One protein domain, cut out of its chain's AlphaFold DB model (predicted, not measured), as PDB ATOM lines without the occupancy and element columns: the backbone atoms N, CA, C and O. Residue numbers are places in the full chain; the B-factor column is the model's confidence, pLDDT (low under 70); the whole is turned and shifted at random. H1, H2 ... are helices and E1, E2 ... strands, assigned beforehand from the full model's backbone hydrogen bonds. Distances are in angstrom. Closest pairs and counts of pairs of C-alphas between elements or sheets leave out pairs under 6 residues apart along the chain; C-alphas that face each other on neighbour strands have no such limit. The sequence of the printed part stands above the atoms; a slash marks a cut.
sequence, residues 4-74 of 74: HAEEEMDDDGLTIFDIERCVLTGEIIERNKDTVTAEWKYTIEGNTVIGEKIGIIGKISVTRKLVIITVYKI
ATOM      1  N   HIS A   4     -26.831   6.337   1.139       95.75
ATOM      2  CA  HIS A   4     -26.049   5.229   1.683       95.75
ATOM      3  C   HIS A   4     -26.245   3.911   0.916       95.75
ATOM      4  O   HIS A   4     -25.285   3.201   0.673       95.75
ATOM      5  N   ALA A   5     -27.468   3.579   0.489       95.06
ATOM      6  CA  ALA A   5     -27.685   2.370  -0.305       95.06
ATOM      7  C   ALA A   5     -27.064   2.455  -1.705       95.06
ATOM      8  O   ALA A   5     -26.677   1.429  -2.243       95.06
ATOM      9  N   GLU A   6     -27.010   3.646  -2.301       96.19
ATOM     10  CA  GLU A   6     -26.365   3.862  -3.598       96.19
ATOM     11  C   GLU A   6     -24.839   3.739  -3.485       96.19
ATOM     12  O   GLU A   6     -24.228   3.089  -4.324       96.19
ATOM     13  N   GLU A   7     -24.250   4.287  -2.420       97.12
ATOM     14  CA  GLU A   7     -22.816   4.158  -2.120       97.12
ATOM     15  C   GLU A   7     -22.420   2.689  -1.899       97.12
ATOM     16  O   GLU A   7     -21.513   2.201  -2.561       97.12
ATOM     17  N   GLU A   8     -23.160   1.948  -1.065       96.62
ATOM     18  CA  GLU A   8     -22.898   0.517  -0.823       96.62
ATOM     19  C   GLU A   8     -23.070  -0.330  -2.098       96.62
ATOM     20  O   GLU A   8     -22.336  -1.288  -2.322       96.62
ATOM     21  N   MET A   9     -24.023   0.024  -2.973       95.94
ATOM     22  CA  MET A   9     -24.153  -0.633  -4.278       95.94
ATOM     23  C   MET A   9     -22.909  -0.434  -5.143       95.94
ATOM     24  O   MET A   9     -22.458  -1.394  -5.762       95.94
ATOM     25  N   ASP A  10     -22.389   0.792  -5.214       96.62
ATOM     26  CA  ASP A  10     -21.203   1.108  -6.015       96.62
ATOM     27  C   ASP A  10     -19.955   0.419  -5.443       96.62
ATOM     28  O   ASP A  10     -19.217  -0.232  -6.186       96.62
ATOM     29  N   ASP A  11     -19.794   0.450  -4.116       96.25
ATOM     30  CA  ASP A  11     -18.694  -0.204  -3.398       96.25
ATOM     31  C   ASP A  11     -18.680  -1.729  -3.625       96.25
ATOM     32  O   ASP A  11     -17.618  -2.319  -3.853       96.25
ATOM     33  N   ASP A  12     -19.854  -2.373  -3.649       94.56
ATOM     34  CA  ASP A  12     -19.996  -3.806  -3.931       94.56
ATOM     35  C   ASP A  12     -20.070  -4.138  -5.439       94.56
ATOM     36  O   ASP A  12     -20.138  -5.315  -5.820       94.56
ATOM     37  N   GLY A  13     -20.036  -3.146  -6.334       95.31
ATOM     38  CA  GLY A  13     -20.152  -3.345  -7.784       95.31
ATOM     39  C   GLY A  13     -21.510  -3.912  -8.224       95.31
ATOM     40  O   GLY A  13     -21.587  -4.657  -9.205       95.31
ATOM     41  N   LEU A  14     -22.571  -3.601  -7.479       96.94
ATOM     42  CA  LEU A  14     -23.944  -4.018  -7.743       96.94
ATOM     43  C   LEU A  14     -24.659  -3.010  -8.642       96.94
ATOM     44  O   LEU A  14     -24.559  -1.795  -8.485       96.94
ATOM     45  N   THR A  15     -25.467  -3.520  -9.565       96.50
ATOM     46  CA  THR A  15     -26.309  -2.692 -10.430       96.50
ATOM     47  C   THR A  15     -27.741  -2.636  -9.915       96.50
ATOM     48  O   THR A  15     -28.189  -3.478  -9.134       96.50
ATOM     49  N   ILE A  16     -28.530  -1.679 -10.413       96.31
ATOM     50  CA  ILE A  16     -29.961  -1.614 -10.088       96.31
ATOM     51  C   ILE A  16     -30.713  -2.903 -10.463       96.31
ATOM     52  O   ILE A  16     -31.651  -3.282  -9.767       96.31
ATOM     53  N   PHE A  17     -30.271  -3.621 -11.501       97.88
ATOM     54  CA  PHE A  17     -30.889  -4.880 -11.923       97.88
ATOM     55  C   PHE A  17     -30.700  -5.998 -10.896       97.88
ATOM     56  O   PHE A  17     -31.581  -6.843 -10.734       97.88
ATOM     57  N   ASP A  18     -29.575  -5.996 -10.180       97.81
ATOM     58  CA  ASP A  18     -29.305  -6.959  -9.111       97.81
ATOM     59  C   ASP A  18     -30.264  -6.743  -7.943       97.81
ATOM     60  O   ASP A  18     -30.849  -7.692  -7.417       97.81
ATOM     61  N   ILE A  19     -30.503  -5.474  -7.616       97.31
ATOM     62  CA  ILE A  19     -31.439  -5.063  -6.575       97.31
ATOM     63  C   ILE A  19     -32.875  -5.413  -6.959       97.31
ATOM     64  O   ILE A  19     -33.588  -6.030  -6.169       97.31
ATOM     65  N   GLU A  20     -33.308  -5.064  -8.171       97.56
ATOM     66  CA  GLU A  20     -34.649  -5.391  -8.659       97.56
ATOM     67  C   GLU A  20     -34.885  -6.903  -8.674       97.56
ATOM     68  O   GLU A  20     -35.923  -7.371  -8.200       97.56
ATOM     69  N   ARG A  21     -33.910  -7.689  -9.147       97.88
ATOM     70  CA  ARG A  21     -34.006  -9.151  -9.142       97.88
ATOM     71  C   ARG A  21     -34.113  -9.711  -7.730       97.88
ATOM     72  O   ARG A  21     -34.969 -10.569  -7.496       97.88
ATOM     73  N   CYS A  22     -33.283  -9.241  -6.802       97.75
ATOM     74  CA  CYS A  22     -33.340  -9.669  -5.409       97.75
ATOM     75  C   CYS A  22     -34.694  -9.318  -4.774       97.75
ATOM     76  O   CYS A  22     -35.324 -10.180  -4.173       97.75
ATOM     77  N   VAL A  23     -35.223  -8.111  -4.998       97.06
ATOM     78  CA  VAL A  23     -36.547  -7.713  -4.484       97.06
ATOM     79  C   VAL A  23     -37.683  -8.556  -5.077       97.06
ATOM     80  O   VAL A  23     -38.633  -8.883  -4.369       97.06
ATOM     81  N   LEU A  24     -37.618  -8.894  -6.368       97.44
ATOM     82  CA  LEU A  24     -38.695  -9.601  -7.071       97.44
ATOM     83  C   LEU A  24     -38.689 -11.119  -6.853       97.44
ATOM     84  O   LEU A  24     -39.745 -11.742  -6.955       97.44
ATOM     85  N   THR A  25     -37.520 -11.715  -6.609       97.69
ATOM     86  CA  THR A  25     -37.345 -13.181  -6.538       97.69
ATOM     87  C   THR A  25     -36.821 -13.688  -5.198       97.69
ATOM     88  O   THR A  25     -36.815 -14.896  -4.972       97.69
ATOM     89  N   GLY A  26     -36.358 -12.785  -4.336       96.94
ATOM     90  CA  GLY A  26     -35.836 -13.106  -3.018       96.94
ATOM     91  C   GLY A  26     -36.928 -13.361  -1.986       96.94
ATOM     92  O   GLY A  26     -38.129 -13.286  -2.255       96.94
ATOM     93  N   GLU A  27     -36.488 -13.639  -0.766       98.25
ATOM     94  CA  GLU A  27     -37.348 -13.958   0.366       98.25
ATOM     95  C   GLU A  27     -37.116 -12.975   1.511       98.25
ATOM     96  O   GLU A  27     -35.991 -12.563   1.792       98.25
ATOM     97  N   ILE A  28     -38.195 -12.596   2.200       97.94
ATOM     98  CA  ILE A  28     -38.085 -11.802   3.425       97.94
ATOM     99  C   ILE A  28     -37.649 -12.738   4.549       97.94
ATOM    100  O   ILE A  28     -38.472 -13.499   5.061       97.94
ATOM    101  N   ILE A  29     -36.387 -12.640   4.955       97.75
ATOM    102  CA  ILE A  29     -35.822 -13.459   6.034       97.75
ATOM    103  C   ILE A  29     -36.044 -12.843   7.419       97.75
ATOM    104  O   ILE A  29     -36.118 -13.561   8.413       97.75
ATOM    105  N   GLU A  30     -36.206 -11.518   7.498       96.88
ATOM    106  CA  GLU A  30     -36.388 -10.811   8.765       96.88
ATOM    107  C   GLU A  30     -37.351  -9.627   8.626       96.88
ATOM    108  O   GLU A  30     -37.426  -8.951   7.594       96.88
ATOM    109  N   ARG A  31     -38.098  -9.365   9.704       96.06
ATOM    110  CA  ARG A  31     -38.929  -8.170   9.877       96.06
ATOM    111  C   ARG A  31     -38.629  -7.553  11.233       96.06
ATOM    112  O   ARG A  31     -38.969  -8.133  12.260       96.06
ATOM    113  N   ASN A  32     -38.052  -6.359  11.228       94.25
ATOM    114  CA  ASN A  32     -37.709  -5.634  12.440       94.25
ATOM    115  C   ASN A  32     -38.578  -4.379  12.556       94.25
ATOM    116  O   ASN A  32     -38.689  -3.604  11.605       94.25
ATOM    117  N   LYS A  33     -39.224  -4.182  13.707       92.56
ATOM    118  CA  LYS A  33     -39.973  -2.956  13.984       92.56
ATOM    119  C   LYS A  33     -39.109  -2.038  14.830       92.56
ATOM    120  O   LYS A  33     -38.782  -2.379  15.964       92.56
ATOM    121  N   ASP A  34     -38.802  -0.864  14.294       87.62
ATOM    122  CA  ASP A  34     -38.117   0.183  15.036       87.62
ATOM    123  C   ASP A  34     -38.972   0.587  16.246       87.62
ATOM    124  O   ASP A  34     -40.147   0.939  16.108       87.62
ATOM    125  N   THR A  35     -38.417   0.481  17.449       86.81
ATOM    126  CA  THR A  35     -39.157   0.718  18.696       86.81
ATOM    127  C   THR A  35     -39.419   2.197  18.956       86.81
ATOM    128  O   THR A  35     -40.334   2.520  19.712       86.81
ATOM    129  N   VAL A  36     -38.655   3.090  18.321       88.69
ATOM    130  CA  VAL A  36     -38.765   4.541  18.487       88.69
ATOM    131  C   VAL A  36     -39.716   5.118  17.447       88.69
ATOM    132  O   VAL A  36     -40.613   5.886  17.788       88.69
ATOM    133  N   THR A  37     -39.553   4.736  16.179       85.88
ATOM    134  CA  THR A  37     -40.350   5.297  15.073       85.88
ATOM    135  C   THR A  37     -41.578   4.461  14.716       85.88
ATOM    136  O   THR A  37     -42.424   4.913  13.947       85.88
ATOM    137  N   ALA A  38     -41.689   3.244  15.263       87.56
ATOM    138  CA  ALA A  38     -42.681   2.233  14.893       87.56
ATOM    139  C   ALA A  38     -42.639   1.813  13.408       87.56
ATOM    140  O   ALA A  38     -43.558   1.127  12.944       87.56
ATOM    141  N   GLU A  39     -41.587   2.190  12.672       90.44
ATOM    142  CA  GLU A  39     -41.402   1.829  11.270       90.44
ATOM    143  C   GLU A  39     -40.964   0.369  11.125       90.44
ATOM    144  O   GLU A  39     -40.131  -0.135  11.879       90.44
ATOM    145  N   TRP A  40     -41.496  -0.307  10.109       95.12
ATOM    146  CA  TRP A  40     -41.063  -1.652   9.750       95.12
ATOM    147  C   TRP A  40     -39.883  -1.608   8.785       95.12
ATOM    148  O   TRP A  40     -39.953  -0.962   7.738       95.12
ATOM    149  N   LYS A  41     -38.837  -2.351   9.126       95.50
ATOM    150  CA  LYS A  41     -37.708  -2.692   8.266       95.50
ATOM    151  C   LYS A  41     -37.807  -4.170   7.895       95.50
ATOM    152  O   LYS A  41     -38.222  -5.000   8.704       95.50
ATOM    153  N   TYR A  42     -37.443  -4.475   6.663       97.44
ATOM    154  CA  TYR A  42     -37.497  -5.806   6.081       97.44
ATOM    155  C   TYR A  42     -36.122  -6.135   5.529       97.44
ATOM    156  O   TYR A  42     -35.561  -5.316   4.797       97.44
ATOM    157  N   THR A  43     -35.625  -7.320   5.858       97.88
ATOM    158  CA  THR A  43     -34.421  -7.884   5.251       97.88
ATOM    159  C   THR A  43     -34.859  -8.883   4.197       97.88
ATOM    160  O   THR A  43     -35.596  -9.824   4.501       97.88
ATOM    161  N   ILE A  44     -34.447  -8.640   2.957       98.19
ATOM    162  CA  ILE A  44     -34.703  -9.498   1.805       98.19
ATOM    163  C   ILE A  44     -33.372 -10.116   1.404       98.19
ATOM    164  O   ILE A  44     -32.417  -9.381   1.168       98.19
ATOM    165  N   GLU A  45     -33.318 -11.437   1.307       98.31
ATOM    166  CA  GLU A  45     -32.175 -12.136   0.726       98.31
ATOM    167  C   GLU A  45     -32.556 -12.737  -0.617       98.31
ATOM    168  O   GLU A  45     -33.642 -13.292  -0.797       98.31
ATOM    169  N   GLY A  46     -31.642 -12.640  -1.570       98.06
ATOM    170  CA  GLY A  46     -31.859 -13.133  -2.916       98.06
ATOM    171  C   GLY A  46     -30.555 -13.235  -3.682       98.06
ATOM    172  O   GLY A  46     -29.471 -13.275  -3.102       98.06
ATOM    173  N   ASN A  47     -30.680 -13.300  -5.005       98.12
ATOM    174  CA  ASN A  47     -29.535 -13.419  -5.893       98.12
ATOM    175  C   ASN A  47     -29.479 -12.253  -6.886       98.12
ATOM    176  O   ASN A  47     -30.520 -11.807  -7.381       98.12
ATOM    177  N   THR A  48     -28.264 -11.829  -7.224       98.00
ATOM    178  CA  THR A  48     -27.954 -10.899  -8.315       98.00
ATOM    179  C   THR A  48     -28.307 -11.506  -9.674       98.00
ATOM    180  O   THR A  48     -28.649 -12.692  -9.795       98.00
ATOM    181  N   VAL A  49     -28.209 -10.714 -10.746       97.44
ATOM    182  CA  VAL A  49     -28.462 -11.194 -12.112       97.44
ATOM    183  C   VAL A  49     -27.519 -12.322 -12.530       97.44
ATOM    184  O   VAL A  49     -27.929 -13.194 -13.302       97.44
ATOM    185  N   ILE A  50     -26.312 -12.346 -11.959       96.50
ATOM    186  CA  ILE A  50     -25.275 -13.357 -12.193       96.50
ATOM    187  C   ILE A  50     -25.268 -14.489 -11.152       96.50
ATOM    188  O   ILE A  50     -24.479 -15.420 -11.276       96.50
ATOM    189  N   GLY A  51     -26.181 -14.464 -10.174       95.81
ATOM    190  CA  GLY A  51     -26.362 -15.548  -9.205       95.81
ATOM    191  C   GLY A  51     -25.552 -15.423  -7.911       95.81
ATOM    192  O   GLY A  51     -25.503 -16.385  -7.151       95.81
ATOM    193  N   GLU A  52     -24.938 -14.271  -7.644       97.12
ATOM    194  CA  GLU A  52     -24.300 -13.991  -6.351       97.12
ATOM    195  C   GLU A  52     -25.362 -13.687  -5.293       97.12
ATOM    196  O   GLU A  52     -26.396 -13.100  -5.607       97.12
ATOM    197  N   LYS A  53     -25.124 -14.063  -4.036       97.81
ATOM    198  CA  LYS A  53     -26.063 -13.779  -2.951       97.81
ATOM    199  C   LYS A  53     -25.906 -12.350  -2.439       97.81
ATOM    200  O   LYS A  53     -24.799 -11.921  -2.130       97.81
ATOM    201  N   ILE A  54     -27.031 -11.655  -2.293       98.12
ATOM    202  CA  ILE A  54     -27.084 -10.311  -1.707       98.12
ATOM    203  C   ILE A  54     -28.248 -10.179  -0.729       98.12
ATOM    204  O   ILE A  54     -29.290 -10.828  -0.879       98.12
ATOM    205  N   GLY A  55     -28.064  -9.303   0.252       98.00
ATOM    206  CA  GLY A  55     -29.081  -8.852   1.188       98.00
ATOM    207  C   GLY A  55     -29.478  -7.402   0.926       98.00
ATOM    208  O   GLY A  55     -28.659  -6.559   0.566       98.00
ATOM    209  N   ILE A  56     -30.762  -7.100   1.105       97.94
ATOM    210  CA  ILE A  56     -31.325  -5.753   0.989       97.94
ATOM    211  C   ILE A  56     -32.111  -5.456   2.254       97.94
ATOM    212  O   ILE A  56     -33.025  -6.199   2.614       97.94
ATOM    213  N   ILE A  57     -31.821  -4.318   2.883       97.56
ATOM    214  CA  ILE A  57     -32.631  -3.801   3.986       97.56
ATOM    215  C   ILE A  57     -33.440  -2.616   3.477       97.56
ATOM    216  O   ILE A  57     -32.900  -1.621   2.986       97.56
ATOM    217  N   GLY A  58     -34.760  -2.697   3.618       96.69
ATOM    218  CA  GLY A  58     -35.669  -1.651   3.165       96.69
ATOM    219  C   GLY A  58     -36.869  -1.444   4.077       96.69
ATOM    220  O   GLY A  58     -37.170  -2.251   4.954       96.69
ATOM    221  N   LYS A  59     -37.582  -0.340   3.853       95.81
ATOM    222  CA  LYS A  59     -38.852  -0.026   4.520       95.81
ATOM    223  C   LYS A  59     -39.908   0.441   3.531       95.81
ATOM    224  O   LYS A  59     -39.590   1.001   2.483       95.81
ATOM    225  N   ILE A  60     -41.177   0.270   3.888       95.00
ATOM    226  CA  ILE A  60     -42.289   0.871   3.146       95.00
ATOM    227  C   ILE A  60     -42.563   2.255   3.730       95.00
ATOM    228  O   ILE A  60     -42.948   2.388   4.890       95.00
ATOM    229  N   SER A  61     -42.344   3.294   2.929       92.00
ATOM    230  CA  SER A  61     -42.618   4.677   3.333       92.00
ATOM    231  C   SER A  61     -44.120   4.960   3.454       92.00
ATOM    232  O   SER A  61     -44.957   4.243   2.902       92.00
ATOM    233  N   VAL A  62     -44.468   6.093   4.071       90.19
ATOM    234  CA  VAL A  62     -45.852   6.604   4.146       90.19
ATOM    235  C   VAL A  62     -46.504   6.808   2.771       90.19
ATOM    236  O   VAL A  62     -47.722   6.742   2.643       90.19
ATOM    237  N   THR A  63     -45.697   6.988   1.718       94.00
ATOM    238  CA  THR A  63     -46.164   7.095   0.323       94.00
ATOM    239  C   THR A  63     -46.373   5.737  -0.357       94.00
ATOM    240  O   THR A  63     -46.605   5.684  -1.562       94.00
ATOM    241  N   ARG A  64     -46.276   4.632   0.398       92.56
ATOM    242  CA  ARG A  64     -46.335   3.236  -0.078       92.56
ATOM    243  C   ARG A  64     -45.232   2.848  -1.064       92.56
ATOM    244  O   ARG A  64     -45.329   1.822  -1.726       92.56
ATOM    245  N   LYS A  65     -44.165   3.642  -1.144       94.75
ATOM    246  CA  LYS A  65     -42.964   3.310  -1.915       94.75
ATOM    247  C   LYS A  65     -41.978   2.536  -1.051       94.75
ATOM    248  O   LYS A  65     -41.772   2.914   0.108       94.75
ATOM    249  N   LEU A  66     -41.350   1.514  -1.633       94.88
ATOM    250  CA  LEU A  66     -40.192   0.844  -1.050       94.88
ATOM    251  C   LEU A  66     -39.002   1.809  -1.035       94.88
ATOM    252  O   LEU A  66     -38.638   2.395  -2.055       94.88
ATOM    253  N   VAL A  67     -38.404   1.977   0.137       96.44
ATOM    254  CA  VAL A  67     -37.175   2.737   0.343       96.44
ATOM    255  C   VAL A  67     -36.104   1.755   0.782       96.44
ATOM    256  O   VAL A  67     -36.174   1.215   1.883       96.44
ATOM    257  N   ILE A  68     -35.130   1.533  -0.092       97.38
ATOM    258  CA  ILE A  68     -33.926   0.756   0.211       97.38
ATOM    259  C   ILE A  68     -33.012   1.622   1.076       97.38
ATOM    260  O   ILE A  68     -32.782   2.780   0.720       97.38
ATOM    261  N   ILE A  69     -32.583   1.074   2.213       96.44
ATOM    262  CA  ILE A  69     -31.770   1.737   3.240       96.44
ATOM    263  C   ILE A  69     -30.293   1.372   3.077       96.44
ATOM    264  O   ILE A  69     -29.451   2.259   3.183       96.44
ATOM    265  N   THR A  70     -30.005   0.093   2.835       96.94
ATOM    266  CA  THR A  70     -28.663  -0.443   2.575       96.94
ATOM    267  C   THR A  70     -28.785  -1.753   1.788       96.94
ATOM    268  O   THR A  70     -29.853  -2.384   1.781       96.94
ATOM    269  N   VAL A  71     -27.704  -2.133   1.119       97.25
ATOM    270  CA  VAL A  71     -27.517  -3.402   0.413       97.25
ATOM    271  C   VAL A  71     -26.162  -3.970   0.823       97.25
ATOM    272  O   VAL A  71     -25.296  -3.205   1.229       97.25
ATOM    273  N   TYR A  72     -25.986  -5.285   0.753       96.62
ATOM    274  CA  TYR A  72     -24.704  -5.921   1.063       96.62
ATOM    275  C   TYR A  72     -24.584  -7.282   0.375       96.62
ATOM    276  O   TYR A  72     -25.585  -7.980   0.173       96.62
ATOM    277  N   LYS A  73     -23.361  -7.698   0.051       95.25
ATOM    278  CA  LYS A  73     -23.051  -9.093  -0.309       95.25
ATOM    279  C   LYS A  73     -23.047 -10.017   0.914       95.25
ATOM    280  O   LYS A  73     -22.649  -9.611   2.004       95.25
ATOM    281  N   ILE A  74     -23.497 -11.260   0.721       92.75
ATOM    282  CA  ILE A  74     -23.523 -12.321   1.752       92.75
ATOM    283  C   ILE A  74     -22.245 -13.158   1.699       92.75
ATOM    284  O   ILE A  74     -21.847 -13.541   0.577       92.75
TER     285      ILE A  74
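AT A GLANCE: This is residues 4 to 74 of the 74 residues of an uncharacterized protein of bacterium I07 (UniProt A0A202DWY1). A strongly twisted sheet of four strands, E1 to E4, curls round one helix, H2, which packs on part of one face, chiefly at E2 and E3, while the shorter helix H1 lies beside the edge strand E4, at the sheet's level and not over it. The strands form a meander, each strand the antiparallel neighbour of the one before, in the order E1, E2, E3, E4. The printed part has 71 residues, with two named helices followed by four named strands along the chain; the class is mixed, helices and strands. The whole is compact, with a radius of gyration of the C-alphas of 12.0 A, and its outline is elongated, spanning 36 by 23 by 21 A.

IN THESE COORDINATES: In the sheet, E1 is residues 27 to 33, 17.7 A from first to last C-alpha. E2, residues 40 to 47, and E3, residues 53 to 60, each measure 22.7 A. E4 is residues 66 to 73, 19.8 A, and it bends by 65 degrees at residue 69; its last C-alpha, of Lys 73, is at (-23.051, -9.093, -0.309). H2 is residues 16 to 25, 14.2 A, with C-alpha 16 at (-29.961, -1.614, -10.088). H1 is residues 4 to 11, 10.5 A, and begins with C-alpha 4 at (-26.049, 5.229, 1.683).

HOW THE PARTS SIT: E2 and E3 are inner strands and form a hairpin, antiparallel at 154 degrees; N 44 and O 56 are within hydrogen-bond range at 2.8 A. The hairpin of E1 and E2 is antiparallel at 161 degrees, with N 41 and O 32 at 2.8 A. The hairpin of E3 and E4 is antiparallel at 159 degrees, with N 55 and O 72 at 2.8 A. The edge strands E1 and E4 are apart. H2 is on one face of the sheet, an arrangement in two layers, one of strands and one of helix. It touches E2, where the closest C-alphas, of Cys 22 and Gly 46, are 4.5 A apart. It also touches E3, the closest C-alphas being those of Cys 22 and Ile 54, 7.3 A apart. H1 touches E4, the C-alphas of Ala 5 and Thr 70 coming closest at 4.1 A; its height over the sheet is 2.9 A. H1 and H2 are only just apart, with their closest C-alphas 8.3 A from each other. In H1 and H2 every O i to N i+4 pair is within hydrogen-bond range.

THE WHOLE: The two C-alphas farthest apart, of Val 36 and Ile 50, are 38.0 A from each other. The printed part runs from residue 4 to residue 74, the chain's last, and has no cut. The link from E1 to E2, six residues, is short; the other links are tight. The mean pLDDT of the printed part is 95.7, and no printed residue is under 70.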